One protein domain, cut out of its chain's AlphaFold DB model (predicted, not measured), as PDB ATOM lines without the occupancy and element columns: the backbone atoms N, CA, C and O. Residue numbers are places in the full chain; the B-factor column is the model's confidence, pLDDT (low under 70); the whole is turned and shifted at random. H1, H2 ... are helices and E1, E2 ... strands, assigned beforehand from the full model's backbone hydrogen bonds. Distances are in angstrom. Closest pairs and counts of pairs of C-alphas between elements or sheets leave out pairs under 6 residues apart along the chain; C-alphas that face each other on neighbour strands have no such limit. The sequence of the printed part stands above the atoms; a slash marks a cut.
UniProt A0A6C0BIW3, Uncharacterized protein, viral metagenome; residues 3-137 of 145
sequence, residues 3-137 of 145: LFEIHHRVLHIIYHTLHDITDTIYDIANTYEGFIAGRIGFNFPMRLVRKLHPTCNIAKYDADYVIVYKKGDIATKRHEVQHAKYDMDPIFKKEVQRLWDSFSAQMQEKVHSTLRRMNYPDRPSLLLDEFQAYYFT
ATOM      1  N   LEU A   3     122.299 142.756 142.073       95.88
ATOM      2  CA  LEU A   3     123.699 142.646 141.663       95.88
ATOM      3  C   LEU A   3     124.161 141.195 141.833       95.88
ATOM      4  O   LEU A   3     123.769 140.542 142.795       95.88
ATOM      5  N   PHE A   4     124.984 140.706 140.907       97.50
ATOM      6  CA  PHE A   4     125.454 139.321 140.872       97.50
ATOM      7  C   PHE A   4     126.979 139.291 140.871       97.50
ATOM      8  O   PHE A   4     127.606 139.919 140.019       97.50
ATOM      9  N   GLU A   5     127.569 138.537 141.794       97.62
ATOM     10  CA  GLU A   5     129.021 138.365 141.910       97.62
ATOM     11  C   GLU A   5     129.353 136.901 142.210       97.62
ATOM     12  O   GLU A   5     128.625 136.255 142.956       97.62
ATOM     13  N   ILE A   6     130.451 136.366 141.671       97.44
ATOM     14  CA  ILE A   6     130.934 135.023 142.028       97.44
ATOM     15  C   ILE A   6     132.191 135.153 142.883       97.44
ATOM     16  O   ILE A   6     133.158 135.787 142.465       97.44
ATOM     17  N   HIS A   7     132.200 134.481 144.034       97.06
ATOM     18  CA  HIS A   7     133.361 134.359 144.916       97.06
ATOM     19  C   HIS A   7     133.506 132.899 145.341       97.06
ATOM     20  O   HIS A   7     132.556 132.316 145.850       97.06
ATOM     21  N   HIS A   8     134.671 132.281 145.128       95.12
ATOM     22  CA  HIS A   8     134.945 130.896 145.559       95.12
ATOM     23  C   HIS A   8     133.866 129.863 145.155       95.12
ATOM     24  O   HIS A   8     133.488 129.014 145.954       95.12
ATOM     25  N   ARG A   9     133.358 129.935 143.913       98.00
ATOM     26  CA  ARG A   9     132.247 129.100 143.397       98.00
ATOM     27  C   ARG A   9     130.897 129.301 144.110       98.00
ATOM     28  O   ARG A   9     129.973 128.524 143.890       98.00
ATOM     29  N   VAL A  10     130.736 130.371 144.887       98.62
ATOM     30  CA  VAL A  10     129.454 130.832 145.434       98.62
ATOM     31  C   VAL A  10     128.969 132.028 144.619       98.62
ATOM     32  O   VAL A  10     129.714 132.984 144.407       98.62
ATOM     33  N   LEU A  11     127.720 131.986 144.158       98.69
ATOM     34  CA  LEU A  11     127.048 133.126 143.543       98.69
ATOM     35  C   LEU A  11     126.386 133.975 144.631       98.69
ATOM     36  O   LEU A  11     125.474 133.524 145.319       98.69
ATOM     37  N   HIS A  12     126.818 135.221 144.740       98.69
ATOM     38  CA  HIS A  12     126.250 136.241 145.604       98.69
ATOM     39  C   HIS A  12     125.223 137.049 144.814       98.69
ATOM     40  O   HIS A  12     125.576 137.729 143.847       98.69
ATOM     41  N   ILE A  13     123.964 137.004 145.242       98.31
ATOM     42  CA  ILE A  13     122.888 137.847 144.719       98.31
ATOM     43  C   ILE A  13     122.581 138.922 145.762       98.31
ATOM     44  O   ILE A  13     122.169 138.635 146.884       98.31
ATOM     45  N   ILE A  14     122.791 140.181 145.404       98.38
ATOM     46  CA  ILE A  14     122.730 141.301 146.342       98.38
ATOM     47  C   ILE A  14     121.540 142.182 145.979       98.38
ATOM     48  O   ILE A  14     121.497 142.759 144.888       98.38
ATOM     49  N   TYR A  15     120.582 142.309 146.897       97.69
ATOM     50  CA  TYR A  15     119.365 143.099 146.693       97.69
ATOM     51  C   TYR A  15     119.385 144.413 147.484       97.69
ATOM     52  O   TYR A  15     120.091 144.534 148.484       97.69
ATOM     53  N   HIS A  16     118.613 145.420 147.065       96.62
ATOM     54  CA  HIS A  16     118.493 146.682 147.811       96.62
ATOM     55  C   HIS A  16     117.235 146.689 148.686       96.62
ATOM     56  O   HIS A  16     117.274 147.109 149.845       96.62
ATOM     57  N   THR A  17     116.129 146.176 148.146       95.00
ATOM     58  CA  THR A  17     114.846 146.020 148.842       95.00
ATOM     59  C   THR A  17     114.290 144.612 148.629       95.00
ATOM     60  O   THR A  17     114.640 143.965 147.646       95.00
ATOM     61  N   LEU A  18     113.421 144.129 149.523       92.12
ATOM     62  CA  LEU A  18     112.820 142.792 149.379       92.12
ATOM     63  C   LEU A  18     112.010 142.647 148.078       92.12
ATOM     64  O   LEU A  18     111.956 141.562 147.520       92.12
ATOM     65  N   HIS A  19     111.461 143.743 147.542       93.12
ATOM     66  CA  HIS A  19     110.764 143.754 146.251       93.12
ATOM     67  C   HIS A  19     111.669 143.452 145.048       93.12
ATOM     68  O   HIS A  19     111.166 143.140 143.974       93.12
ATOM     69  N   ASP A  20     112.993 143.547 145.204       93.75
ATOM     70  CA  ASP A  20     113.932 143.163 144.148       93.75
ATOM     71  C   ASP A  20     114.057 141.638 144.003       93.75
ATOM     72  O   ASP A  20     114.597 141.158 143.005       93.75
ATOM     73  N   ILE A  21     113.625 140.878 145.012       95.06
ATOM     74  CA  ILE A  21     113.760 139.425 145.050       95.06
ATOM     75  C   ILE A  21     112.659 138.814 144.189       95.06
ATOM     76  O   ILE A  21     111.473 138.990 144.441       95.06
ATOM     77  N   THR A  22     113.072 138.084 143.159       95.00
ATOM     78  CA  THR A  22     112.156 137.438 142.216       95.00
ATOM     79  C   THR A  22     111.461 136.230 142.838       95.00
ATOM     80  O   THR A  22     112.097 135.495 143.598       95.00
ATOM     81  N   ASP A  23     110.242 135.922 142.390       95.56
ATOM     82  CA  ASP A  23     109.506 134.711 142.788       95.56
ATOM     83  C   ASP A  23     110.318 133.422 142.592       95.56
ATOM     84  O   ASP A  23     110.237 132.515 143.412       95.56
ATOM     85  N   THR A  24     111.182 133.356 141.572       97.00
ATOM     86  CA  THR A  24     112.101 132.224 141.359       97.00
ATOM     87  C   THR A  24     113.021 131.968 142.558       97.00
ATOM     88  O   THR A  24     113.261 130.818 142.908       97.00
ATOM     89  N   ILE A  25     113.540 133.017 143.206       97.44
ATOM     90  CA  ILE A  25     114.402 132.872 144.392       97.44
ATOM     91  C   ILE A  25     113.573 132.349 145.567       97.44
ATOM     92  O   ILE A  25     114.016 131.437 146.264       97.44
ATOM     93  N   TYR A  26     112.364 132.889 145.758       96.75
ATOM     94  CA  TYR A  26     111.447 132.418 146.793       96.75
ATOM     95  C   TYR A  26     111.075 130.949 146.600       96.75
ATOM     96  O   TYR A  26     111.146 130.182 147.555       96.75
ATOM     97  N   ASP A  27     110.725 130.547 145.382       97.56
ATOM     98  CA  ASP A  27     110.338 129.175 145.058       97.56
ATOM     99  C   ASP A  27     111.471 128.173 145.333       97.56
ATOM    100  O   ASP A  27     111.273 127.168 146.022       97.56
ATOM    101  N   ILE A  28     112.695 128.478 144.886       98.19
ATOM    102  CA  ILE A  28     113.858 127.606 145.112       98.19
ATOM    103  C   ILE A  28     114.183 127.506 146.606       98.19
ATOM    104  O   ILE A  28     114.347 126.398 147.122       98.19
ATOM    105  N   ALA A  29     114.251 128.640 147.311       97.31
ATOM    106  CA  ALA A  29     114.565 128.658 148.738       97.31
ATOM    107  C   ALA A  29     113.478 127.964 149.570       97.31
ATOM    108  O   ALA A  29     113.790 127.187 150.468       97.31
ATOM    109  N   ASN A  30     112.200 128.162 149.240       96.69
ATOM    110  CA  ASN A  30     111.099 127.468 149.909       96.69
ATOM    111  C   ASN A  30     111.109 125.965 149.623       96.69
ATOM    112  O   ASN A  30     110.796 125.175 150.509       96.69
ATOM    113  N   THR A  31     111.510 125.555 148.421       96.88
ATOM    114  CA  THR A  31     111.696 124.135 148.104       96.88
ATOM    115  C   THR A  31     112.850 123.523 148.904       96.88
ATOM    116  O   THR A  31     112.758 122.378 149.350       96.88
ATOM    117  N   TYR A  32     113.939 124.269 149.104       97.06
ATOM    118  CA  TYR A  32     115.125 123.797 149.822       97.06
ATOM    119  C   TYR A  32     114.915 123.775 151.345       97.06
ATOM    120  O   TYR A  32     114.974 122.725 151.995       97.06
ATOM    121  N   GLU A  33     114.598 124.928 151.922       94.88
ATOM    122  CA  GLU A  33     114.554 125.163 153.367       94.88
ATOM    123  C   GLU A  33     113.141 125.094 153.953       94.88
ATOM    124  O   GLU A  33     112.986 124.963 155.166       94.88
ATOM    125  N   GLY A  34     112.110 125.080 153.112       93.81
ATOM    126  CA  GLY A  34     110.737 125.298 153.545       93.81
ATOM    127  C   GLY A  34     110.403 126.788 153.618       93.81
ATOM    128  O   GLY A  34     111.239 127.664 153.379       93.81
ATOM    129  N   PHE A  35     109.143 127.072 153.931       93.75
ATOM    130  CA  PHE A  35     108.676 128.437 154.127       93.75
ATOM    131  C   PHE A  35     109.181 128.989 155.465       93.75
ATOM    132  O   PHE A  35     108.927 128.392 156.510       93.75
ATOM    133  N   ILE A  36     109.849 130.144 155.421       91.31
ATOM    134  CA  ILE A  36     110.323 130.882 156.597       91.31
ATOM    135  C   ILE A  36     109.701 132.279 156.561       91.31
ATOM    136  O   ILE A  36     109.921 133.055 155.626       91.31
ATOM    137  N   ALA A  37     108.900 132.603 157.577       87.88
ATOM    138  CA  ALA A  37     108.228 133.894 157.668       87.88
ATOM    139  C   ALA A  37     109.241 135.026 157.906       87.88
ATOM    140  O   ALA A  37     110.082 134.937 158.794       87.88
ATOM    141  N   GLY A  38     109.147 136.108 157.128       87.50
ATOM    142  CA  GLY A  38     110.028 137.272 157.290       87.50
ATOM    143  C   GLY A  38     111.487 137.035 156.883       87.50
ATOM    144  O   GLY A  38     112.355 137.778 157.331       87.50
ATOM    145  N   ARG A  39     111.762 136.023 156.047       91.75
ATOM    146  CA  ARG A  39     113.107 135.695 155.549       91.75
ATOM    147  C   ARG A  39     113.807 136.923 154.935       91.75
ATOM    148  O   ARG A  39     113.270 137.561 154.027       91.75
ATOM    149  N   ILE A  40     115.021 137.211 155.411       94.00
ATOM    150  CA  ILE A  40     115.893 138.305 154.931       94.00
ATOM    151  C   ILE A  40     117.182 137.812 154.249       94.00
ATOM    152  O   ILE A  40     117.881 138.593 153.611       94.00
ATOM    153  N   GLY A  41     117.496 136.527 154.368       96.38
ATOM    154  CA  GLY A  41     118.629 135.876 153.722       96.38
ATOM    155  C   GLY A  41     118.169 134.577 153.076       96.38
ATOM    156  O   GLY A  41     117.205 133.971 153.537       96.38
ATOM    157  N   PHE A  42     118.758 134.213 151.940       98.12
ATOM    158  CA  PHE A  42     118.372 133.011 151.205       98.12
ATOM    159  C   PHE A  42     119.625 132.273 150.798       98.12
ATOM    160  O   PHE A  42     120.587 132.891 150.334       98.12
ATOM    161  N   ASN A  43     119.554 130.955 150.833       98.44
ATOM    162  CA  ASN A  43     120.619 130.127 150.326       98.44
ATOM    163  C   ASN A  43     120.074 128.836 149.724       98.44
ATOM    164  O   ASN A  43     118.996 128.365 150.083       98.44
ATOM    165  N   PHE A  44     120.787 128.311 148.732       98.50
ATOM    166  CA  PHE A  44     120.465 127.033 148.105       98.50
ATOM    167  C   PHE A  44     121.591 126.587 147.166       98.50
ATOM    168  O   PHE A  44     122.288 127.415 146.569       98.50
ATOM    169  N   PRO A  45     121.748 125.273 146.942       98.31
ATOM    170  CA  PRO A  45     122.774 124.772 146.045       98.31
ATOM    171  C   PRO A  45     122.395 125.011 144.577       98.31
ATOM    172  O   PRO A  45     121.252 124.799 144.161       98.31
ATOM    173  N   MET A  46     123.372 125.368 143.739       98.50
ATOM    174  CA  MET A  46     123.160 125.649 142.312       98.50
ATOM    175  C   MET A  46     122.598 124.433 141.555       98.50
ATOM    176  O   MET A  46     121.829 124.579 140.603       98.50
ATOM    177  N   ARG A  47     122.902 123.208 142.012       98.25
ATOM    178  CA  ARG A  47     122.291 121.974 141.477       98.25
ATOM    179  C   ARG A  47     120.759 121.994 141.555       98.25
ATOM    180  O   ARG A  47     120.103 121.464 140.662       98.25
ATOM    181  N   LEU A  48     120.191 122.608 142.596       98.19
ATOM    182  CA  LEU A  48     118.745 122.723 142.766       98.19
ATOM    183  C   LEU A  48     118.164 123.775 141.817       98.19
ATOM    184  O   LEU A  48     117.146 123.510 141.185       98.19
ATOM    185  N   VAL A  49     118.854 124.906 141.639       98.31
ATOM    186  CA  VAL A  49     118.486 125.940 140.655       98.31
ATOM    187  C   VAL A  49     118.367 125.331 139.262       98.31
ATOM    188  O   VAL A  49     117.331 125.459 138.619       98.31
ATOM    189  N   ARG A  50     119.401 124.606 138.817       98.19
ATOM    190  CA  ARG A  50     119.434 123.975 137.487       98.19
ATOM    191  C   ARG A  50     118.378 122.878 137.327       98.19
ATOM    192  O   ARG A  50     117.941 122.623 136.212       98.19
ATOM    193  N   LYS A  51     117.962 122.240 138.426       98.06
ATOM    194  CA  LYS A  51     116.899 121.228 138.424       98.06
ATOM    195  C   LYS A  51     115.505 121.849 138.309       98.06
ATOM    196  O   LYS A  51     114.693 121.340 137.546       98.06
ATOM    197  N   LEU A  52     115.218 122.893 139.087       97.69
ATOM    198  CA  LEU A  52     113.880 123.493 139.173       97.69
ATOM    199  C   LEU A  52     113.634 124.536 138.075       97.69
ATOM    200  O   LEU A  52     112.555 124.579 137.496       97.69
ATOM    201  N   HIS A  53     114.646 125.349 137.764       97.44
ATOM    202  CA  HIS A  53     114.553 126.503 136.864       97.44
ATOM    203  C   HIS A  53     115.749 126.561 135.895       97.44
ATOM    204  O   HIS A  53     116.528 127.515 135.932       97.44
ATOM    205  N   PRO A  54     115.931 125.566 135.004       96.94
ATOM    206  CA  PRO A  54     117.129 125.436 134.162       96.94
ATOM    207  C   PRO A  54     117.395 126.628 133.229       96.94
ATOM    208  O   PRO A  54     118.526 126.830 132.796       96.94
ATOM    209  N   THR A  55     116.369 127.416 132.901       96.56
ATOM    210  CA  THR A  55     116.452 128.547 131.964       96.56
ATOM    211  C   THR A  55     116.515 129.912 132.653       96.56
ATOM    212  O   THR A  55     116.652 130.933 131.970       96.56
ATOM    213  N   CYS A  56     116.421 129.972 133.988       95.75
ATOM    214  CA  CYS A  56     116.443 131.248 134.699       95.75
ATOM    215  C   CYS A  56     117.831 131.899 134.639       95.75
ATOM    216  O   CYS A  56     118.848 131.256 134.375       95.75
ATOM    217  N   ASN A  57     117.895 133.206 134.906       94.50
ATOM    218  CA  ASN A  57     119.154 133.940 134.791       94.50
ATOM    219  C   ASN A  57     120.224 133.449 135.787       94.50
ATOM    220  O   ASN A  57     121.407 133.501 135.475       94.50
ATOM    221  N   ILE A  58     119.807 132.918 136.944       97.00
ATOM    222  CA  ILE A  58     120.689 132.361 137.983       97.00
ATOM    223  C   ILE A  58     121.399 131.091 137.483       97.00
ATOM    224  O   ILE A  58     122.582 130.901 137.752       97.00
ATOM    225  N   ALA A  59     120.716 130.246 136.702       97.38
ATOM    226  CA  ALA A  59     121.250 128.962 136.237       97.38
ATOM    227  C   ALA A  59     122.460 129.092 135.290       97.38
ATOM    228  O   ALA A  59     123.198 128.122 135.100       97.38
ATOM    229  N   LYS A  60     122.677 130.285 134.718       96.81
ATOM    230  CA  LYS A  60     123.745 130.584 133.749       96.81
ATOM    231  C   LYS A  60     125.128 130.763 134.384       96.81
ATOM    232  O   LYS A  60     126.121 130.778 133.664       96.81
ATOM    233  N   TYR A  61     125.198 130.941 135.700       97.88
ATOM    234  CA  TYR A  61     126.452 131.199 136.404       97.88
ATOM    235  C   TYR A  61     127.196 129.885 136.716       97.88
ATOM    236  O   TYR A  61     126.589 128.894 137.141       97.88
ATOM    237  N   ASP A  62     128.524 129.880 136.536       97.38
ATOM    238  CA  ASP A  62     129.403 128.794 136.997       97.38
ATOM    239  C   ASP A  62     129.683 128.943 138.499       97.38
ATOM    240  O   ASP A  62     130.692 129.494 138.936       97.38
ATOM    241  N   ALA A  63     128.719 128.486 139.289       98.38
ATOM    242  CA  ALA A  63     128.798 128.378 140.735       98.38
ATOM    243  C   ALA A  63     128.232 127.023 141.186       98.38
ATOM    244  O   ALA A  63     127.507 126.354 140.439       98.38
ATOM    245  N   ASP A  64     128.547 126.647 142.420       98.56
ATOM    246  CA  ASP A  64     128.058 125.438 143.084       98.56
ATOM    247  C   ASP A  64     126.966 125.757 144.107       98.56
ATOM    248  O   ASP A  64     126.076 124.935 144.337       98.56
ATOM    249  N   TYR A  65     126.978 126.971 144.658       98.75
ATOM    250  CA  TYR A  65     126.035 127.427 145.676       98.75
ATOM    251  C   TYR A  65     125.588 128.866 145.424       98.75
ATOM    252  O   TYR A  65     126.288 129.633 144.758       98.75
ATOM    253  N   VAL A  66     124.416 129.232 145.934       98.81
ATOM    254  CA  VAL A  66     123.845 130.575 145.813       98.81
ATOM    255  C   VAL A  66     123.533 131.104 147.199       98.81
ATOM    256  O   VAL A  66     122.940 130.394 148.009       98.81
ATOM    257  N   ILE A  67     123.898 132.361 147.437       98.75
ATOM    258  CA  ILE A  67     123.485 133.119 148.613       98.75
ATOM    259  C   ILE A  67     122.869 134.449 148.193       98.75
ATOM    260  O   ILE A  67     123.299 135.071 147.218       98.75
ATOM    261  N   VAL A  68     121.871 134.900 148.943       98.50
ATOM    262  CA  VAL A  68     121.124 136.127 148.667       98.50
ATOM    263  C   VAL A  68     121.015 136.948 149.942       98.50
ATOM    264  O   VAL A  68     120.553 136.444 150.960       98.50
ATOM    265  N   TYR A  69     121.423 138.214 149.893       98.44
ATOM    266  CA  TYR A  69     121.405 139.102 151.060       98.44
ATOM    267  C   TYR A  69     121.242 140.574 150.668       98.44
ATOM    268  O   TYR A  69     121.503 140.985 149.530       98.44
ATOM    269  N   LYS A  70     120.818 141.395 151.633       98.12
ATOM    270  CA  LYS A  70     120.630 142.833 151.431       98.12
ATOM    271  C   LYS A  70     121.970 143.560 151.326       98.12
ATOM    272  O   LYS A  70     122.890 143.338 152.114       98.12
ATOM    273  N   LYS A  71     122.079 144.511 150.402       97.75
ATOM    274  CA  LYS A  71     123.244 145.391 150.277       97.75
ATOM    275  C   LYS A  71     123.501 146.131 151.593       97.75
ATOM    276  O   LYS A  71     122.622 146.821 152.103       97.75
ATOM    277  N   GLY A  72     124.724 146.009 152.101       96.81
ATOM    278  CA  GLY A  72     125.151 146.609 153.369       96.81
ATOM    279  C   GLY A  72     124.840 145.768 154.611       96.81
ATOM    280  O   GLY A  72     125.353 146.089 155.679       96.81
ATOM    281  N   ASP A  73     124.077 144.679 154.490       97.12
ATOM    282  CA  ASP A  73     123.816 143.760 155.599       97.12
ATOM    283  C   ASP A  73     124.934 142.714 155.713       97.12
ATOM    284  O   ASP A  73     124.911 141.635 155.116       97.12
ATOM    285  N   ILE A  74     125.970 143.084 156.464       96.38
ATOM    286  CA  ILE A  74     127.158 142.251 156.667       96.38
ATOM    287  C   ILE A  74     126.860 141.039 157.555       96.38
ATOM    288  O   ILE A  74     127.515 140.010 157.388       96.38
ATOM    289  N   ALA A  75     125.903 141.146 158.480       96.12
ATOM    290  CA  ALA A  75     125.547 140.054 159.382       96.12
ATOM    291  C   ALA A  75     124.883 138.921 158.596       96.12
ATOM    292  O   ALA A  75     125.425 137.816 158.561       96.12
ATOM    293  N   THR A  76     123.824 139.234 157.842       96.81
ATOM    294  CA  THR A  76     123.152 138.260 156.969       96.81
ATOM    295  C   THR A  76     124.130 137.681 155.948       96.81
ATOM    296  O   THR A  76     124.210 136.470 155.794       96.81
ATOM    297  N   LYS A  77     124.985 138.505 155.319       98.00
ATOM    298  CA  LYS A  77     126.029 137.991 154.413       98.00
ATOM    299  C   LYS A  77     126.919 136.934 155.081       98.00
ATOM    300  O   LYS A  77     127.243 135.933 154.450       98.00
ATOM    301  N   ARG A  78     127.382 137.175 156.313       97.81
ATOM    302  CA  ARG A  78     128.247 136.228 157.036       97.81
ATOM    303  C   ARG A  78     127.505 134.938 157.367       97.81
ATOM    304  O   ARG A  78     128.108 133.882 157.214       97.81
ATOM    305  N   HIS A  79     126.237 135.044 157.767       98.00
ATOM    306  CA  HIS A  79     125.345 133.908 158.005       98.00
ATOM    307  C   HIS A  79     125.201 133.049 156.746       98.00
ATOM    308  O   HIS A  79     125.590 131.885 156.756       98.00
ATOM    309  N   GLU A  80     124.813 133.643 155.613       98.44
ATOM    310  CA  GLU A  80     124.611 132.878 154.373       98.44
ATOM    311  C   GLU A  80     125.899 132.231 153.835       98.44
ATOM    312  O   GLU A  80     125.876 131.137 153.266       98.44
ATOM    313  N   VAL A  81     127.055 132.872 154.037       98.38
ATOM    314  CA  VAL A  81     128.353 132.276 153.680       98.38
ATOM    315  C   VAL A  81     128.639 131.011 154.502       98.38
ATOM    316  O   VAL A  81     129.275 130.094 153.976       98.38
ATOM    317  N   GLN A  82     128.168 130.916 155.751       98.38
ATOM    318  CA  GLN A  82     128.322 129.685 156.533       98.38
ATOM    319  C   GLN A  82     127.507 128.533 155.949       98.38
ATOM    320  O   GLN A  82     128.027 127.422 155.887       98.38
ATOM    321  N   HIS A  83     126.287 128.777 155.463       98.44
ATOM    322  CA  HIS A  83     125.500 127.744 154.774       98.44
ATOM    323  C   HIS A  83     126.222 127.226 153.528       98.44
ATOM    324  O   HIS A  83     126.369 126.018 153.339       98.44
ATOM    325  N   ALA A  84     126.776 128.138 152.718       98.50
ATOM    326  CA  ALA A  84     127.573 127.756 151.553       98.50
ATOM    327  C   ALA A  84     128.779 126.891 151.947       98.50
ATOM    328  O   ALA A  84     129.011 125.835 151.359       98.50
ATOM    329  N   LYS A  85     129.522 127.296 152.984       98.25
ATOM    330  CA  LYS A  85     130.653 126.518 153.500       98.25
ATOM    331  C   LYS A  85     130.212 125.135 153.989       98.25
ATOM    332  O   LYS A  85     130.877 124.148 153.691       98.25
ATOM    333  N   TYR A  86     129.105 125.055 154.719       98.31
ATOM    334  CA  TYR A  86     128.579 123.809 155.272       98.31
ATOM    335  C   TYR A  86     128.102 122.816 154.204       98.31
ATOM    336  O   TYR A  86     128.336 121.614 154.351       98.31
ATOM    337  N   ASP A  87     127.484 123.277 153.112       97.88
ATOM    338  CA  ASP A  87     127.115 122.397 151.991       97.88
ATOM    339  C   ASP A  87     128.340 121.965 151.170       97.88
ATOM    340  O   ASP A  87     128.453 120.794 150.797       97.88
ATOM    341  N   MET A  88     129.267 122.893 150.912       97.81
ATOM    342  CA  MET A  88     130.362 122.694 149.955       97.81
ATOM    343  C   MET A  88     131.610 122.018 150.537       97.81
ATOM    344  O   MET A  88     132.398 121.469 149.767       97.81
ATOM    345  N   ASP A  89     131.815 122.045 151.858       98.00
ATOM    346  CA  ASP A  89     132.987 121.462 152.523       98.00
ATOM    347  C   ASP A  89     132.598 120.243 153.391       98.00
ATOM    348  O   ASP A  89     132.149 120.387 154.535       98.00
ATOM    349  N   PRO A  90     132.815 119.006 152.893       97.06
ATOM    350  CA  PRO A  90     132.507 117.789 153.638       97.06
ATOM    351  C   PRO A  90     133.317 117.611 154.927       97.06
ATOM    352  O   PRO A  90     132.890 116.853 155.803       97.06
ATOM    353  N   ILE A  91     134.497 118.231 155.040       98.06
ATOM    354  CA  ILE A  91     135.319 118.166 156.254       98.06
ATOM    355  C   ILE A  91     134.678 119.057 157.311       98.06
ATOM    356  O   ILE A  91     134.355 118.567 158.394       98.06
ATOM    357  N   PHE A  92     134.393 120.312 156.965       98.00
ATOM    358  CA  PHE A  92     133.721 121.245 157.866       98.00
ATOM    359  C   PHE A  92     132.352 120.719 158.321       98.00
ATOM    360  O   PHE A  92     132.037 120.747 159.509       98.00
ATOM    361  N   LYS A  93     131.570 120.125 157.413       97.56
ATOM    362  CA  LYS A  93     130.290 119.484 157.756       97.56
ATOM    363  C   LYS A  93     130.429 118.397 158.825       97.56
ATOM    364  O   LYS A  93     129.612 118.311 159.741       97.56
ATOM    365  N   LYS A  94     131.480 117.576 158.743       97.81
ATOM    366  CA  LYS A  94     131.780 116.556 159.764       97.81
ATOM    367  C   LYS A  94     132.223 117.177 161.087       97.81
ATOM    368  O   LYS A  94     131.898 116.633 162.139       97.81
ATOM    369  N   GLU A  95     132.970 118.275 161.054       98.19
ATOM    370  CA  GLU A  95     133.373 119.001 162.264       98.19
ATOM    371  C   GLU A  95     132.167 119.605 162.986       98.19
ATOM    372  O   GLU A  95     132.050 119.443 164.199       98.19
ATOM    373  N   VAL A  96     131.236 120.207 162.242       98.12
ATOM    374  CA  VAL A  96     129.958 120.697 162.775       98.12
ATOM    375  C   VAL A  96     129.167 119.567 163.426       98.12
ATOM    376  O   VAL A  96     128.694 119.735 164.546       98.12
ATOM    377  N   GLN A  97     129.065 118.404 162.774       97.69
ATOM    378  CA  GLN A  97     128.373 117.255 163.362       97.69
ATOM    379  C   GLN A  97     129.024 116.822 164.683       97.69
ATOM    380  O   GLN A  97     128.331 116.641 165.674       97.69
ATOM    381  N   ARG A  98     130.359 116.726 164.738       97.88
ATOM    382  CA  ARG A  98     131.073 116.380 165.982       97.88
ATOM    383  C   ARG A  98     130.859 117.412 167.085       97.88
ATOM    384  O   ARG A  98     130.725 117.038 168.246       97.88
ATOM    385  N   LEU A  99     130.851 118.698 166.734       97.00
ATOM    386  CA  LEU A  99     130.547 119.774 167.672       97.00
ATOM    387  C   LEU A  99     129.119 119.627 168.208       97.00
ATOM    388  O   LEU A  99     128.923 119.660 169.420       97.00
ATOM    389  N   TRP A 100     128.146 119.413 167.326       97.50
ATOM    390  CA  TRP A 100     126.755 119.192 167.705       97.50
ATOM    391  C   TRP A 100     126.595 117.984 168.632       97.50
ATOM    392  O   TRP A 100     125.968 118.091 169.684       97.50
ATOM    393  N   ASP A 101     127.236 116.865 168.299       97.19
ATOM    394  CA  ASP A 101     127.205 115.631 169.092       97.19
ATOM    395  C   ASP A 101     127.900 115.781 170.457       97.19
ATOM    396  O   ASP A 101     127.634 115.009 171.376       97.19
ATOM    397  N   SER A 102     128.782 116.775 170.614       97.19
ATOM    398  CA  SER A 102     129.433 117.074 171.897       97.19
ATOM    399  C   SER A 102     128.515 117.787 172.895       97.19
ATOM    400  O   SER A 102     128.817 117.833 174.090       97.19
ATOM    401  N   PHE A 103     127.399 118.355 172.430       96.06
ATOM    402  CA  PHE A 103     126.438 119.033 173.292       96.06
ATOM    403  C   PHE A 103     125.547 118.035 174.030       96.06
ATOM    404  O   PHE A 103     125.190 116.975 173.521       96.06
ATOM    405  N   SER A 104     125.137 118.398 175.247       96.69
ATOM    406  CA  SER A 104     124.139 117.618 175.977       96.69
ATOM    407  C   SER A 104     122.788 117.670 175.260       96.69
ATOM    408  O   SER A 104     122.452 118.669 174.620       96.69
ATOM    409  N   ALA A 105     121.961 116.639 175.449       96.12
ATOM    410  CA  ALA A 105     120.598 116.616 174.914       96.12
ATOM    411  C   ALA A 105     119.782 117.857 175.333       96.12
ATOM    412  O   ALA A 105     119.001 118.387 174.551       96.12
ATOM    413  N   GLN A 106     120.011 118.369 176.550       95.69
ATOM    414  CA  GLN A 106     119.371 119.593 177.032       95.69
ATOM    415  C   GLN A 106     119.789 120.830 176.222       95.69
ATOM    416  O   GLN A 106     118.945 121.669 175.911       95.69
ATOM    417  N   MET A 107     121.074 120.956 175.875       94.88
ATOM    418  CA  MET A 107     121.562 122.067 175.053       94.88
ATOM    419  C   MET A 107     121.063 121.948 173.609       94.88
ATOM    420  O   MET A 107     120.605 122.939 173.044       94.88
ATOM    421  N   GLN A 108     121.088 120.744 173.033       96.06
ATOM    422  CA  GLN A 108     120.550 120.496 171.692       96.06
ATOM    423  C   GLN A 108     119.061 120.874 171.606       96.06
ATOM    424  O   GLN A 108     118.655 121.601 170.699       96.06
ATOM    425  N   GLU A 109     118.259 120.480 172.601       94.94
ATOM    426  CA  GLU A 109     116.842 120.856 172.668       94.94
ATOM    427  C   GLU A 109     116.650 122.368 172.839       94.94
ATOM    428  O   GLU A 109     115.748 122.955 172.237       94.94
ATOM    429  N   LYS A 110     117.524 123.037 173.604       95.06
ATOM    430  CA  LYS A 110     117.495 124.499 173.734       95.06
ATOM    431  C   LYS A 110     117.742 125.188 172.390       95.06
ATOM    432  O   LYS A 110     116.987 126.092 172.031       95.06
ATOM    433  N   VAL A 111     118.743 124.739 171.632       96.19
ATOM    434  CA  VAL A 111     119.024 125.241 170.277       96.19
ATOM    435  C   VAL A 111     117.810 125.034 169.371       96.19
ATOM    436  O   VAL A 111     117.316 125.999 168.786       96.19
ATOM    437  N   HIS A 112     117.263 123.816 169.310       95.69
ATOM    438  CA  HIS A 112     116.075 123.519 168.503       95.69
ATOM    439  C   HIS A 112     114.857 124.358 168.909       95.69
ATOM    440  O   HIS A 112     114.109 124.836 168.058       95.69
ATOM    441  N   SER A 113     114.630 124.558 170.208       94.81
ATOM    442  CA  SER A 113     113.555 125.417 170.715       94.81
ATOM    443  C   SER A 113     113.731 126.871 170.270       94.81
ATOM    444  O   SER A 113     112.781 127.496 169.798       94.81
ATOM    445  N   THR A 114     114.950 127.409 170.340       95.69
ATOM    446  CA  THR A 114     115.253 128.756 169.841       95.69
ATOM    447  C   THR A 114     115.006 128.875 168.338       95.69
ATOM    448  O   THR A 114     114.274 129.775 167.932       95.69
ATOM    449  N   LEU A 115     115.502 127.942 167.525       95.31
ATOM    450  CA  LEU A 115     115.296 127.969 166.072       95.31
ATOM    451  C   LEU A 115     113.810 127.841 165.687       95.31
ATOM    452  O   LEU A 115     113.324 128.573 164.826       95.31
ATOM    453  N   ARG A 116     113.037 126.997 166.380       93.88
ATOM    454  CA  ARG A 116     111.581 126.899 166.161       93.88
ATOM    455  C   ARG A 116     110.851 128.195 166.517       93.88
ATOM    456  O   ARG A 116     109.955 128.602 165.783       93.88
ATOM    457  N   ARG A 117     111.257 128.892 167.587       93.44
ATOM    458  CA  ARG A 117     110.721 130.228 167.930       93.44
ATOM    459  C   ARG A 117     111.049 131.288 166.876       93.44
ATOM    460  O   ARG A 117     110.316 132.264 166.756       93.44
ATOM    461  N   MET A 118     112.111 131.084 166.098       92.00
ATOM    462  CA  MET A 118     112.465 131.910 164.939       92.00
ATOM    463  C   MET A 118     111.722 131.496 163.656       92.00
ATOM    464  O   MET A 118     111.946 132.091 162.606       92.00
ATOM    465  N   ASN A 119     110.788 130.540 163.744       92.69
ATOM    466  CA  ASN A 119     109.977 129.999 162.650       92.69
ATOM    467  C   ASN A 119     110.737 129.125 161.637       92.69
ATOM    468  O   ASN A 119     110.253 128.938 160.520       92.69
ATOM    469  N   TYR A 120     111.886 128.553 162.012       94.06
ATOM    470  CA  TYR A 120     112.526 127.530 161.181       94.06
ATOM    471  C   TYR A 120     111.716 126.220 161.203       94.06
ATOM    472  O   TYR A 120     111.291 125.782 162.278       94.06
ATOM    473  N   PRO A 121     111.509 125.563 160.043       93.25
ATOM    474  CA  PRO A 121     110.865 124.254 159.975       93.25
ATOM    475  C   PRO A 121     111.579 123.192 160.815       93.25
ATOM    476  O   PRO A 121     112.807 123.104 160.809       93.25
ATOM    477  N   ASP A 122     110.801 122.330 161.476       93.25
ATOM    478  CA  ASP A 122     111.315 121.261 162.342       93.25
ATOM    479  C   ASP A 122     111.863 120.082 161.517       93.25
ATOM    480  O   ASP A 122     111.241 119.029 161.359       93.25
ATOM    481  N   ARG A 123     113.018 120.310 160.886       94.44
ATOM    482  CA  ARG A 123     113.742 119.334 160.066       94.44
ATOM    483  C   ARG A 123     115.174 119.230 160.588       94.44
ATOM    484  O   ARG A 123     115.923 120.191 160.420       94.44
ATOM    485  N   PRO A 124     115.603 118.085 161.153       92.38
ATOM    486  CA  PRO A 124     116.888 117.981 161.851       92.38
ATOM    487  C   PRO A 124     118.100 118.462 161.043       92.38
ATOM    488  O   PRO A 124     118.962 119.153 161.572       92.38
ATOM    489  N   SER A 125     118.152 118.154 159.744       93.31
ATOM    490  CA  SER A 125     119.255 118.588 158.883       93.31
ATOM    491  C   SER A 125     119.291 120.100 158.649       93.31
ATOM    492  O   SER A 125     120.378 120.648 158.523       93.31
ATOM    493  N   LEU A 126     118.123 120.754 158.582       94.88
ATOM    494  CA  LEU A 126     118.017 122.210 158.463       94.88
ATOM    495  C   LEU A 126     118.399 122.870 159.784       94.88
ATOM    496  O   LEU A 126     119.210 123.782 159.796       94.88
ATOM    497  N   LEU A 127     117.864 122.375 160.903       96.25
ATOM    498  CA  LEU A 127     118.170 122.926 162.224       96.25
ATOM    499  C   LEU A 127     119.665 122.839 162.551       96.25
ATOM    500  O   LEU A 127     120.204 123.757 163.160       96.25
ATOM    501  N   LEU A 128     120.346 121.775 162.114       97.00
ATOM    502  CA  LEU A 128     121.797 121.648 162.256       97.00
ATOM    503  C   LEU A 128     122.572 122.663 161.395       97.00
ATOM    504  O   LEU A 128     123.598 123.181 161.832       97.00
ATOM    505  N   ASP A 129     122.088 122.949 160.184       97.69
ATOM    506  CA  ASP A 129     122.676 123.963 159.304       97.69
ATOM    507  C   ASP A 129     122.480 125.386 159.866       97.69
ATOM    508  O   ASP A 129     123.420 126.172 159.962       97.69
ATOM    509  N   GLU A 130     121.284 125.694 160.362       97.38
ATOM    510  CA  GLU A 130     121.014 126.964 161.048       97.38
ATOM    511  C   GLU A 130     121.823 127.107 162.334       97.38
ATOM    512  O   GLU A 130     122.402 128.162 162.604       97.38
ATOM    513  N   PHE A 131     121.919 126.032 163.122       97.62
ATOM    514  CA  PHE A 131     122.756 126.004 164.315       97.62
ATOM    515  C   PHE A 131     124.189 126.423 163.990       97.62
ATOM    516  O   PHE A 131     124.715 127.311 164.660       97.62
ATOM    517  N   GLN A 132     124.823 125.809 162.983       97.75
ATOM    518  CA  GLN A 132     126.217 126.128 162.683       97.75
ATOM    519  C   GLN A 132     126.369 127.560 162.170       97.75
ATOM    520  O   GLN A 132     127.288 128.260 162.603       97.75
ATOM    521  N   ALA A 133     125.439 128.031 161.338       97.62
ATOM    522  CA  ALA A 133     125.495 129.383 160.805       97.62
ATOM    523  C   ALA A 133     125.446 130.426 161.930       97.62
ATOM    524  O   ALA A 133     126.345 131.269 162.014       97.62
ATOM    525  N   TYR A 134     124.505 130.298 162.870       97.12
ATOM    526  CA  TYR A 134     124.444 131.171 164.046       97.12
ATOM    527  C   TYR A 134     125.639 130.982 164.984       97.12
ATOM    528  O   TYR A 134     126.228 131.965 165.429       97.12
ATOM    529  N   TYR A 135     126.053 129.744 165.260       96.56
ATOM    530  CA  TYR A 135     127.160 129.460 166.182       96.56
ATOM    531  C   TYR A 135     128.472 130.139 165.757       96.56
ATOM    532  O   TYR A 135     129.228 130.618 166.603       96.56
ATOM    533  N   PHE A 136     128.742 130.203 164.449       95.88
ATOM    534  CA  PHE A 136     129.968 130.802 163.912       95.88
ATOM    535  C   PHE A 136     129.855 132.291 163.556       95.88
ATOM    536  O   PHE A 136     130.868 132.890 163.178       95.88
ATOM    537  N   THR A 137     128.675 132.903 163.658       95.25
ATOM    538  CA  THR A 137     128.470 134.310 163.261       95.25
ATOM    539  C   THR A 137     127.974 135.204 164.386       95.25
ATOM    540  O   THR A 137     128.351 136.380 164.427       95.25
TER     541      THR A 137
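AT A GLANCE: This is residues 3 to 137 of the 145 residues of an uncharacterized protein of viral metagenome (UniProt A0A6C0BIW3). A small four-stranded sheet has H1 and H2 on one face and H4 on the other, making three layers, and on the far side of H4 from the sheet lies a second part made of the helices H5, H6 and H7, of which residues 101 to 107 stick out at the tip. There H5 and H6 make an open V, and H7 runs across the space between its arms and packs on H4. The printed part has 135 residues with seven named helices and four named strands, in the order E1 E2 H1 E3 H2 H3 E4 H4 H5 H6 H7; the sheet is mixed, E1 E2 E4 E3, and the class is mixed, helices and strands. The whole is compact, with a radius of gyration of the C-alphas of 14.9 A and spans of 45 by 30 by 28 A.

HOW THE PARTS SIT: E1, residues 3 to 7, and E2, residues 10 to 15, are an antiparallel hairpin, with N 5 and O 12 at 3.0 A. E4, residues 65 to 70, is parallel to E2, with N 13 and O 67 at 2.8 A. E3, residues 42 to 45, is antiparallel to E4, with N 68 and O 42 at 2.8 A. H1, residues 23 to 33, is over E3 at a height over the sheet of 7.8 A and runs across the strands, at 67 degrees to E3 on the local plane. H2, residues 46 to 52, is on the sheet and only just touches H1, with 3 pairs of C-alphas within 8 A, the closest Ile 28 and Val 49 at 6.6 A. H3, residues 57 to 60, touches H2, the closest C-alphas being Arg 50 and Ala 59 at 5.5 A. H4, residues 74 to 88, on the opposite face to H1, is over E4 and E3 at a height of 8.3 A and runs along the strands. H5, residues 90 to 101, and H4 touch only at the corner, the closest C-alphas being Tyr 86 and Lys 93 at 5.3 A. H7, residues 124 to 137, is the hub: it touches H4 at a steep tilt of 49 degrees, opposite ways, the closest C-alphas being Gln 82 and Ala 133 at 5.1 A. H7 and H5 only just touch, with 3 pairs of C-alphas within 8 A, the closest Val 96 and Gln 132 at 6.6 A. H6, residues 105 to 117, touches H7 with residues 111 to 115 alone, about perpendicular at 89 degrees, the closest C-alphas being His 112 and Leu 127 at 6.6 A. H4 and H6 are apart. Every O i to N i+4 pair is within hydrogen-bond range in H1, H2, H4, H5, H6 and H7; H3 is too short for one.

IN THESE COORDINATES: E1 begins at C-alpha 3, (123.699, 142.646, 141.663). E2 is 15.9 A long and E4 17.3 A. H1 measures 15.1 A, H4 20.9 A, H5 16.5 A and H6 18.2 A. H7 is 20.1 A long and ends at C-alpha 137, (128.470, 134.310, 163.261).

THE WHOLE: The two C-alphas farthest apart are those of Thr 55 and Gln 106, 46.0 A. The printed part has no cut and no long link. The mean pLDDT of the printed part is 96.5, and no printed residue is under 70.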